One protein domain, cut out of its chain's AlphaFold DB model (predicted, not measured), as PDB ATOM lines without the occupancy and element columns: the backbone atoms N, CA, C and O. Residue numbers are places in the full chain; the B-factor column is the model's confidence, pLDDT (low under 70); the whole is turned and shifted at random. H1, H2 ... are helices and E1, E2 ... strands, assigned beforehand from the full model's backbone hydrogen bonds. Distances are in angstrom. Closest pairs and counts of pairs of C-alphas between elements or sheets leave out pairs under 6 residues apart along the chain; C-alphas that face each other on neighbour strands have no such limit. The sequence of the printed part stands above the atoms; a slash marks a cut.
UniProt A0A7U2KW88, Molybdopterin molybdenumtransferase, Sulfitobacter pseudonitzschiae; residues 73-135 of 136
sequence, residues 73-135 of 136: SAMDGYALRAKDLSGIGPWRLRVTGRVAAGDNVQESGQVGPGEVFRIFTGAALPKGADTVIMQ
ATOM      1  N   SER A  73     225.857 200.901 208.603       95.56
ATOM      2  CA  SER A  73     225.968 201.892 209.665       95.56
ATOM      3  C   SER A  73     224.623 202.130 210.339       95.56
ATOM      4  O   SER A  73     223.644 202.482 209.679       95.56
ATOM      5  N   ALA A  74     224.594 202.004 211.665       95.44
ATOM      6  CA  ALA A  74     223.414 202.303 212.472       95.44
ATOM      7  C   ALA A  74     223.145 203.811 212.615       95.44
ATOM      8  O   ALA A  74     222.031 204.202 212.949       95.44
ATOM      9  N   MET A  75     224.162 204.649 212.396       95.88
ATOM     10  CA  MET A  75     224.085 206.104 212.543       95.88
ATOM     11  C   MET A  75     224.969 206.805 211.512       95.88
ATOM     12  O   MET A  75     225.795 206.176 210.848       95.88
ATOM     13  N   ASP A  76     224.849 208.123 211.409       97.62
ATOM     14  CA  ASP A  76     225.786 208.904 210.615       97.62
ATOM     15  C   ASP A  76     227.090 209.140 211.390       97.62
ATOM     16  O   ASP A  76     227.093 209.410 212.595       97.62
ATOM     17  N   GLY A  77     228.223 209.079 210.697       97.19
ATOM     18  CA  GLY A  77     229.515 209.210 211.351       97.19
ATOM     19  C   GLY A  77     230.705 208.964 210.441       97.19
ATOM     20  O   GLY A  77     230.687 209.274 209.248       97.19
ATOM     21  N   TYR A  78     231.760 208.408 211.029       96.88
ATOM     22  CA  TYR A  78     233.005 208.074 210.352       96.88
ATOM     23  C   TYR A  78     233.317 206.593 210.534       96.88
ATOM     24  O   TYR A  78     233.510 206.139 211.660       96.88
ATOM     25  N   ALA A  79     233.357 205.857 209.425       96.75
ATOM     26  CA  ALA A  79     233.771 204.465 209.365       96.75
ATOM     27  C   ALA A  79     235.300 204.386 209.328       96.75
ATOM     28  O   ALA A  79     235.946 205.034 208.498       96.75
ATOM     29  N   LEU A  80     235.871 203.596 210.232       96.31
ATOM     30  CA  LEU A  80     237.309 203.461 210.411       96.31
ATOM     31  C   LEU A  80     237.702 202.056 210.877       96.31
ATOM     32  O   LEU A  80     236.859 201.188 211.110       96.31
ATOM     33  N   ARG A  81     239.008 201.865 211.053       96.69
ATOM     34  CA  ARG A  81     239.607 200.687 211.686       96.69
ATOM     35  C   ARG A  81     239.812 200.971 213.172       96.69
ATOM     36  O   ARG A  81     240.595 201.860 213.499       96.69
ATOM     37  N   ALA A  82     239.207 200.197 214.069       96.31
ATOM     38  CA  ALA A  82     239.301 200.375 215.522       96.31
ATOM     39  C   ALA A  82     240.750 200.496 216.005       96.31
ATOM     40  O   ALA A  82     241.085 201.326 216.847       96.31
ATOM     41  N   LYS A  83     241.637 199.679 215.432       96.06
ATOM     42  CA  LYS A  83     243.059 199.637 215.795       96.06
ATOM     43  C   LYS A  83     243.827 200.925 215.496       96.06
ATOM     44  O   LYS A  83     244.886 201.131 216.081       96.06
ATOM     45  N   ASP A  84     243.311 201.784 214.618       95.50
ATOM     46  CA  ASP A  84     243.929 203.081 214.335       95.50
ATOM     47  C   ASP A  84     243.655 204.091 215.477       95.50
ATOM     48  O   ASP A  84     244.294 205.140 215.537       95.50
ATOM     49  N   LEU A  85     242.787 203.741 216.441       94.19
ATOM     50  CA  LEU A  85     242.538 204.476 217.690       94.19
ATOM     51  C   LEU A  85     243.388 203.977 218.876       94.19
ATOM     52  O   LEU A  85     242.977 204.058 220.031       94.19
ATOM     53  N   SER A  86     244.585 203.439 218.629       90.31
ATOM     54  CA  SER A  86     245.471 202.980 219.712       90.31
ATOM     55  C   SER A  86     246.069 204.137 220.533       90.31
ATOM     56  O   SER A  86     246.359 205.205 219.991       90.31
ATOM     57  N   GLY A  87     246.314 203.914 221.829       89.88
ATOM     58  CA  GLY A  87     246.953 204.888 222.723       89.88
ATOM     59  C   GLY A  87     245.987 205.908 223.331       89.88
ATOM     60  O   GLY A  87     244.783 205.685 223.383       89.88
ATOM     61  N   ILE A  88     246.527 207.018 223.837       90.69
ATOM     62  CA  ILE A  88     245.733 208.145 224.341       90.69
ATOM     63  C   ILE A  88     245.656 209.182 223.220       90.69
ATOM     64  O   ILE A  88     246.683 209.565 222.661       90.69
ATOM     65  N   GLY A  89     244.438 209.611 222.884       89.88
ATOM     66  CA  GLY A  89     244.192 210.622 221.859       89.88
ATOM     67  C   GLY A  89     244.781 212.013 222.183       89.88
ATOM     68  O   GLY A  89     245.374 212.219 223.244       89.88
ATOM     69  N   PRO A  90     244.593 213.002 221.288       92.44
ATOM     70  CA  PRO A  90     243.689 212.967 220.136       92.44
ATOM     71  C   PRO A  90     244.268 212.219 218.929       92.44
ATOM     72  O   PRO A  90     245.394 212.474 218.500       92.44
ATOM     73  N   TRP A  91     243.459 211.343 218.331       94.38
ATOM     74  CA  TRP A  91     243.787 210.689 217.064       94.38
ATOM     75  C   TRP A  91     243.478 211.616 215.889       94.38
ATOM     76  O   TRP A  91     242.451 212.292 215.867       94.38
ATOM     77  N   ARG A  92     244.367 211.638 214.895       94.94
ATOM     78  CA  ARG A  92     244.159 212.360 213.637       94.94
ATOM     79  C   ARG A  92     244.158 211.357 212.499       94.94
ATOM     80  O   ARG A  92     245.180 210.735 212.228       94.94
ATOM     81  N   LEU A  93     243.010 211.229 211.850       96.00
ATOM     82  CA  LEU A  93     242.799 210.336 210.719       96.00
ATOM     83  C   LEU A  93     242.375 211.167 209.505       96.00
ATOM     84  O   LEU A  93     241.741 212.215 209.647       96.00
ATOM     85  N   ARG A  94     242.742 210.721 208.306       97.12
ATOM     86  CA  ARG A  94     242.426 211.410 207.052       97.12
ATOM     87  C   ARG A  94     241.084 210.924 206.516       97.12
ATOM     88  O   ARG A  94     240.913 209.734 206.288       97.12
ATOM     89  N   VAL A  95     240.166 211.847 206.242       95.81
ATOM     90  CA  VAL A  95     238.933 211.523 205.510       95.81
ATOM     91  C   VAL A  95     239.289 211.295 204.041       95.81
ATOM     92  O   VAL A  95     239.759 212.221 203.382       95.81
ATOM     93  N   THR A  96     239.100 210.077 203.537       94.75
ATOM     94  CA  THR A  96     239.469 209.694 202.160       94.75
ATOM     95  C   THR A  96     238.279 209.378 201.266       94.75
ATOM     96  O   THR A  96     238.443 209.278 200.053       94.75
ATOM     97  N   GLY A  97     237.073 209.300 201.827       92.81
ATOM     98  CA  GLY A  97     235.869 209.095 201.038       92.81
ATOM     99  C   GLY A  97     234.576 209.268 201.819       92.81
ATOM    100  O   GLY A  97     234.561 209.671 202.987       92.81
ATOM    101  N   ARG A  98     233.475 208.976 201.128       93.62
ATOM    102  CA  ARG A  98     232.104 209.052 201.629       93.62
ATOM    103  C   ARG A  98     231.313 207.852 201.109       93.62
ATOM    104  O   ARG A  98     231.481 207.510 199.947       93.62
ATOM    105  N   VAL A  99     230.436 207.289 201.937       94.38
ATOM    106  CA  VAL A  99     229.459 206.271 201.527       94.38
ATOM    107  C   VAL A  99     228.080 206.567 202.128       94.38
ATOM    108  O   VAL A  99     227.953 206.859 203.320       94.38
ATOM    109  N   ALA A 100     227.048 206.547 201.292       94.44
ATOM    110  CA  ALA A 100     225.649 206.759 201.636       94.44
ATOM    111  C   ALA A 100     224.802 205.503 201.364       94.44
ATOM    112  O   ALA A 100     225.245 204.545 200.731       94.44
ATOM    113  N   ALA A 101     223.574 205.485 201.883       93.06
ATOM    114  CA  ALA A 101     222.647 204.388 201.629       93.06
ATOM    115  C   ALA A 101     222.333 204.286 200.127       93.06
ATOM    116  O   ALA A 101     221.973 205.279 199.497       93.06
ATOM    117  N   GLY A 102     222.455 203.078 199.577       90.38
ATOM    118  CA  GLY A 102     222.258 202.806 198.151       90.38
ATOM    119  C   GLY A 102     223.519 202.935 197.289       90.38
ATOM    120  O   GLY A 102     223.482 202.509 196.136       90.38
ATOM    121  N   ASP A 103     224.629 203.450 197.829       90.19
ATOM    122  CA  ASP A 103     225.902 203.476 197.105       90.19
ATOM    123  C   ASP A 103     226.417 202.052 196.844       90.19
ATOM    124  O   ASP A 103     226.215 201.125 197.638       90.19
ATOM    125  N   ASN A 104     227.126 201.874 195.727       80.12
ATOM    126  CA  ASN A 104     227.738 200.594 195.401       80.12
ATOM    127  C   ASN A 104     228.912 200.313 196.353       80.12
ATOM    128  O   ASN A 104     229.962 200.961 196.303       80.12
ATOM    129  N   VAL A 105     228.752 199.294 197.198       66.25
ATOM    130  CA  VAL A 105     229.748 198.861 198.192       66.25
ATOM    131  C   VAL A 105     231.098 198.532 197.548       66.25
ATOM    132  O   VAL A 105     232.143 198.775 198.146       66.25
ATOM    133  N   GLN A 106     231.100 198.018 196.312       67.12
ATOM    134  CA  GLN A 106     232.336 197.668 195.604       67.12
ATOM    135  C   GLN A 106     233.120 198.893 195.119       67.12
ATOM    136  O   GLN A 106     234.340 198.827 194.981       67.12
ATOM    137  N   GLU A 107     232.434 200.012 194.899       69.25
ATOM    138  CA  GLU A 107     233.031 201.276 194.454       69.25
ATOM    139  C   GLU A 107     233.350 202.211 195.623       69.25
ATOM    140  O   GLU A 107     234.130 203.150 195.476       69.25
ATOM    141  N   SER A 108     232.814 201.914 196.810       66.25
ATOM    142  CA  SER A 108     232.991 202.696 198.038       66.25
ATOM    143  C   SER A 108     234.428 202.686 198.571       66.25
ATOM    144  O   SER A 108     234.698 203.283 199.604       66.25
ATOM    145  N   GLY A 109     235.366 202.022 197.894       78.44
ATOM    146  CA  GLY A 109     236.775 201.994 198.267       78.44
ATOM    147  C   GLY A 109     237.076 201.135 199.497       78.44
ATOM    148  O   GLY A 109     236.257 200.355 199.988       78.44
ATOM    149  N   GLN A 110     238.315 201.243 199.971       91.25
ATOM    150  CA  GLN A 110     238.819 200.508 201.125       91.25
ATOM    151  C   GLN A 110     239.392 201.494 202.138       91.25
ATOM    152  O   GLN A 110     240.162 202.378 201.773       91.25
ATOM    153  N   VAL A 111     239.059 201.307 203.415       94.31
ATOM    154  CA  VAL A 111     239.654 202.076 204.509       94.31
ATOM    155  C   VAL A 111     241.069 201.561 204.777       94.31
ATOM    156  O   VAL A 111     241.262 200.427 205.235       94.31
ATOM    157  N   GLY A 112     242.073 202.383 204.466       95.12
ATOM    158  CA  GLY A 112     243.473 202.121 204.778       95.12
ATOM    159  C   GLY A 112     243.870 202.515 206.210       95.12
ATOM    160  O   GLY A 112     243.065 203.054 206.968       95.12
ATOM    161  N   PRO A 113     245.124 202.241 206.618       95.75
ATOM    162  CA  PRO A 113     245.660 202.718 207.890       95.75
ATOM    163  C   PRO A 113     245.664 204.241 207.999       95.75
ATOM    164  O   PRO A 113     246.216 204.927 207.140       95.75
ATOM    165  N   GLY A 114     245.102 204.760 209.091       95.69
ATOM    166  CA  GLY A 114     245.035 206.197 209.344       95.69
ATOM    167  C   GLY A 114     243.965 206.918 208.518       95.69
ATOM    168  O   GLY A 114     243.979 208.148 208.445       95.69
ATOM    169  N   GLU A 115     243.064 206.173 207.877       96.31
ATOM    170  CA  GLU A 115     242.023 206.697 206.997       96.31
ATOM    171  C   GLU A 115     240.633 206.458 207.572       96.31
ATOM    172  O   GLU A 115     240.409 205.520 208.337       96.31
ATOM    173  N   VAL A 116     239.692 207.314 207.182       96.44
ATOM    174  CA  VAL A 116     238.274 207.174 207.511       96.44
ATOM    175  C   VAL A 116     237.403 207.527 206.319       96.44
ATOM    176  O   VAL A 116     237.750 208.375 205.493       96.44
ATOM    177  N   PHE A 117     236.226 206.921 206.274       96.06
ATOM    178  CA  PHE A 117     235.166 207.279 205.343       96.06
ATOM    179  C   PHE A 117     234.036 207.942 206.108       96.06
ATOM    180  O   PHE A 117     233.623 207.451 207.155       96.06
ATOM    181  N   ARG A 118     233.495 209.043 205.587       96.25
ATOM    182  CA  ARG A 118     232.245 209.585 206.120       96.25
ATOM    183  C   ARG A 118     231.100 208.662 205.712       96.25
ATOM    184  O   ARG A 118     230.887 208.452 204.522       96.25
ATOM    185  N   ILE A 119     230.370 208.129 206.677       96.12
ATOM    186  CA  ILE A 119     229.315 207.141 206.459       96.12
ATOM    187  C   ILE A 119     227.967 207.672 206.946       96.12
ATOM    188  O   ILE A 119     227.906 208.398 207.937       96.12
ATOM    189  N   PHE A 120     226.894 207.323 206.237       95.94
ATOM    190  CA  PHE A 120     225.520 207.661 206.609       95.94
ATOM    191  C   PHE A 120     224.725 206.413 206.999       95.94
ATOM    192  O   PHE A 120     225.073 205.288 206.641       95.94
ATOM    193  N   THR A 121     223.642 206.623 207.730       96.06
ATOM    194  CA  THR A 121     222.750 205.585 208.244       96.06
ATOM    195  C   THR A 121     222.242 204.696 207.111       96.06
ATOM    196  O   THR A 121     221.793 205.180 206.073       96.06
ATOM    197  N   GLY A 122     222.333 203.381 207.304       94.56
ATOM    198  CA  GLY A 122     221.928 202.374 206.323       94.56
ATOM    199  C   GLY A 122     222.945 202.108 205.209       94.56
ATOM    200  O   GLY A 122     222.775 201.140 204.471       94.56
ATOM    201  N   ALA A 123     224.011 202.906 205.095       94.56
ATOM    202  CA  ALA A 123     225.092 202.645 204.151       94.56
ATOM    203  C   ALA A 123     225.901 201.409 204.566       94.56
ATOM    204  O   ALA A 123     226.108 201.173 205.758       94.56
ATOM    205  N   ALA A 124     226.385 200.647 203.587       94.00
ATOM    206  CA  ALA A 124     227.281 199.524 203.841       94.00
ATOM    207  C   ALA A 124     228.633 200.007 204.379       94.00
ATOM    208  O   ALA A 124     229.150 201.042 203.948       94.00
ATOM    209  N   LEU A 125     229.232 199.237 205.286       93.62
ATOM    210  CA  LEU A 125     230.584 199.513 205.756       93.62
ATOM    211  C   LEU A 125     231.591 199.331 204.601       93.62
ATOM    212  O   LEU A 125     231.603 198.276 203.959       93.62
ATOM    213  N   PRO A 126     232.470 200.319 204.331       93.44
ATOM    214  CA  PRO A 126     233.533 200.159 203.350       93.44
ATOM    215  C   PRO A 126     234.502 199.063 203.781       93.44
ATOM    216  O   PRO A 126     234.725 198.824 204.973       93.44
ATOM    217  N   LYS A 127     235.150 198.425 202.804       93.06
ATOM    218  CA  LYS A 127     236.072 197.325 203.082       93.06
ATOM    219  C   LYS A 127     237.153 197.766 204.072       93.06
ATOM    220  O   LYS A 127     237.798 198.796 203.890       93.06
ATOM    221  N   GLY A 128     237.387 196.946 205.091       93.12
ATOM    222  CA  GLY A 128     238.419 197.184 206.095       93.12
ATOM    223  C   GLY A 128     237.996 198.082 207.254       93.12
ATOM    224  O   GLY A 128     238.725 198.092 208.239       93.12
ATOM    225  N   ALA A 129     236.857 198.779 207.187       95.25
ATOM    226  CA  ALA A 129     236.269 199.384 208.376       95.25
ATOM    227  C   ALA A 129     235.612 198.308 209.252       95.25
ATOM    228  O   ALA A 129     235.008 197.370 208.740       95.25
ATOM    229  N   ASP A 130     235.725 198.467 210.566       96.06
ATOM    230  CA  ASP A 130     235.093 197.602 211.575       96.06
ATOM    231  C   ASP A 130     234.331 198.411 212.640       96.06
ATOM    232  O   ASP A 130     233.661 197.844 213.497       96.06
ATOM    233  N   THR A 131     234.435 199.744 212.595       96.31
ATOM    234  CA  THR A 131     233.920 200.650 213.623       96.31
ATOM    235  C   THR A 131     233.373 201.918 212.990       96.31
ATOM    236  O   THR A 131     233.981 202.472 212.074       96.31
ATOM    237  N   VAL A 132     232.259 202.421 213.527       97.00
ATOM    238  CA  VAL A 132     231.709 203.738 213.192       97.00
ATOM    239  C   VAL A 132     231.702 204.617 214.437       97.00
ATOM    240  O   VAL A 132     231.161 204.232 215.471       97.00
ATOM    241  N   ILE A 133     232.280 205.815 214.333       96.19
ATOM    242  CA  ILE A 133     232.183 206.850 215.368       96.19
ATOM    243  C   ILE A 133     231.155 207.886 214.931       96.19
ATOM    244  O   ILE A 133     231.271 208.457 213.846       96.19
ATOM    245  N   MET A 134     230.159 208.122 215.783       96.44
ATOM    246  CA  MET A 134     229.070 209.069 215.539       96.44
ATOM    247  C   MET A 134     229.593 210.492 215.305       96.44
ATOM    248  O   MET A 134     230.471 210.958 216.034       96.44
ATOM    249  N   GLN A 135     229.018 211.194 214.326       92.12
ATOM    250  CA  GLN A 135     229.127 212.653 214.240       92.12
ATOM    251  C   GLN A 135     227.988 213.269 215.070       92.12
ATOM    252  O   GLN A 135     226.828 212.927 214.854       92.12
TER     253      GLN A 135
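This is residues 73 to 135 of the 136 residues of the protein "Molybdopterin molybdenumtransferase" of Sulfitobacter pseudonitzschiae (UniProt A0A7U2KW88). With little regular structure, this domain is one twisted sheet of four short strands, joined partly by long loops, and a tiny helix, H1, grazing the sheet. The 63 printed residues, 23 in named elements, hold E1, H1, E2, E3 and E4 in chain order; the mixed sheet runs E2 E3 E1 E4, class mostly strand. The whole is compact, radius of gyration of the C-alphas 10.9 A, with spans of 35 by 20 by 15 A.

E1, residues 77 to 80, is antiparallel to E3, residues 115 to 119 (N 79 to O 117, 2.8 A), and to E4, residues 131 to 134 (N 78 to O 133, 2.9 A). H1, residues 82 to 85, only grazes the sheet with residues 82 to 84; too short for O i to N i+4 pairs, it has its one O i to N i+3 pair within hydrogen-bond range. E2, residues 94 to 99, is parallel to E3 at 31 degrees, N 96 to O 116 2.9 A, and apart from E4.

E1 begins at C-alpha 77 (229.515, 209.210, 211.351); E4 ends at C-alpha 134 (229.070, 209.069, 215.539). E2 measures 15.0 A, E3 12.7 A.

The printed part has no cut. Links E2 to E3 and E3 to E4 are long. Residues 105 to 108 have pLDDT under 70.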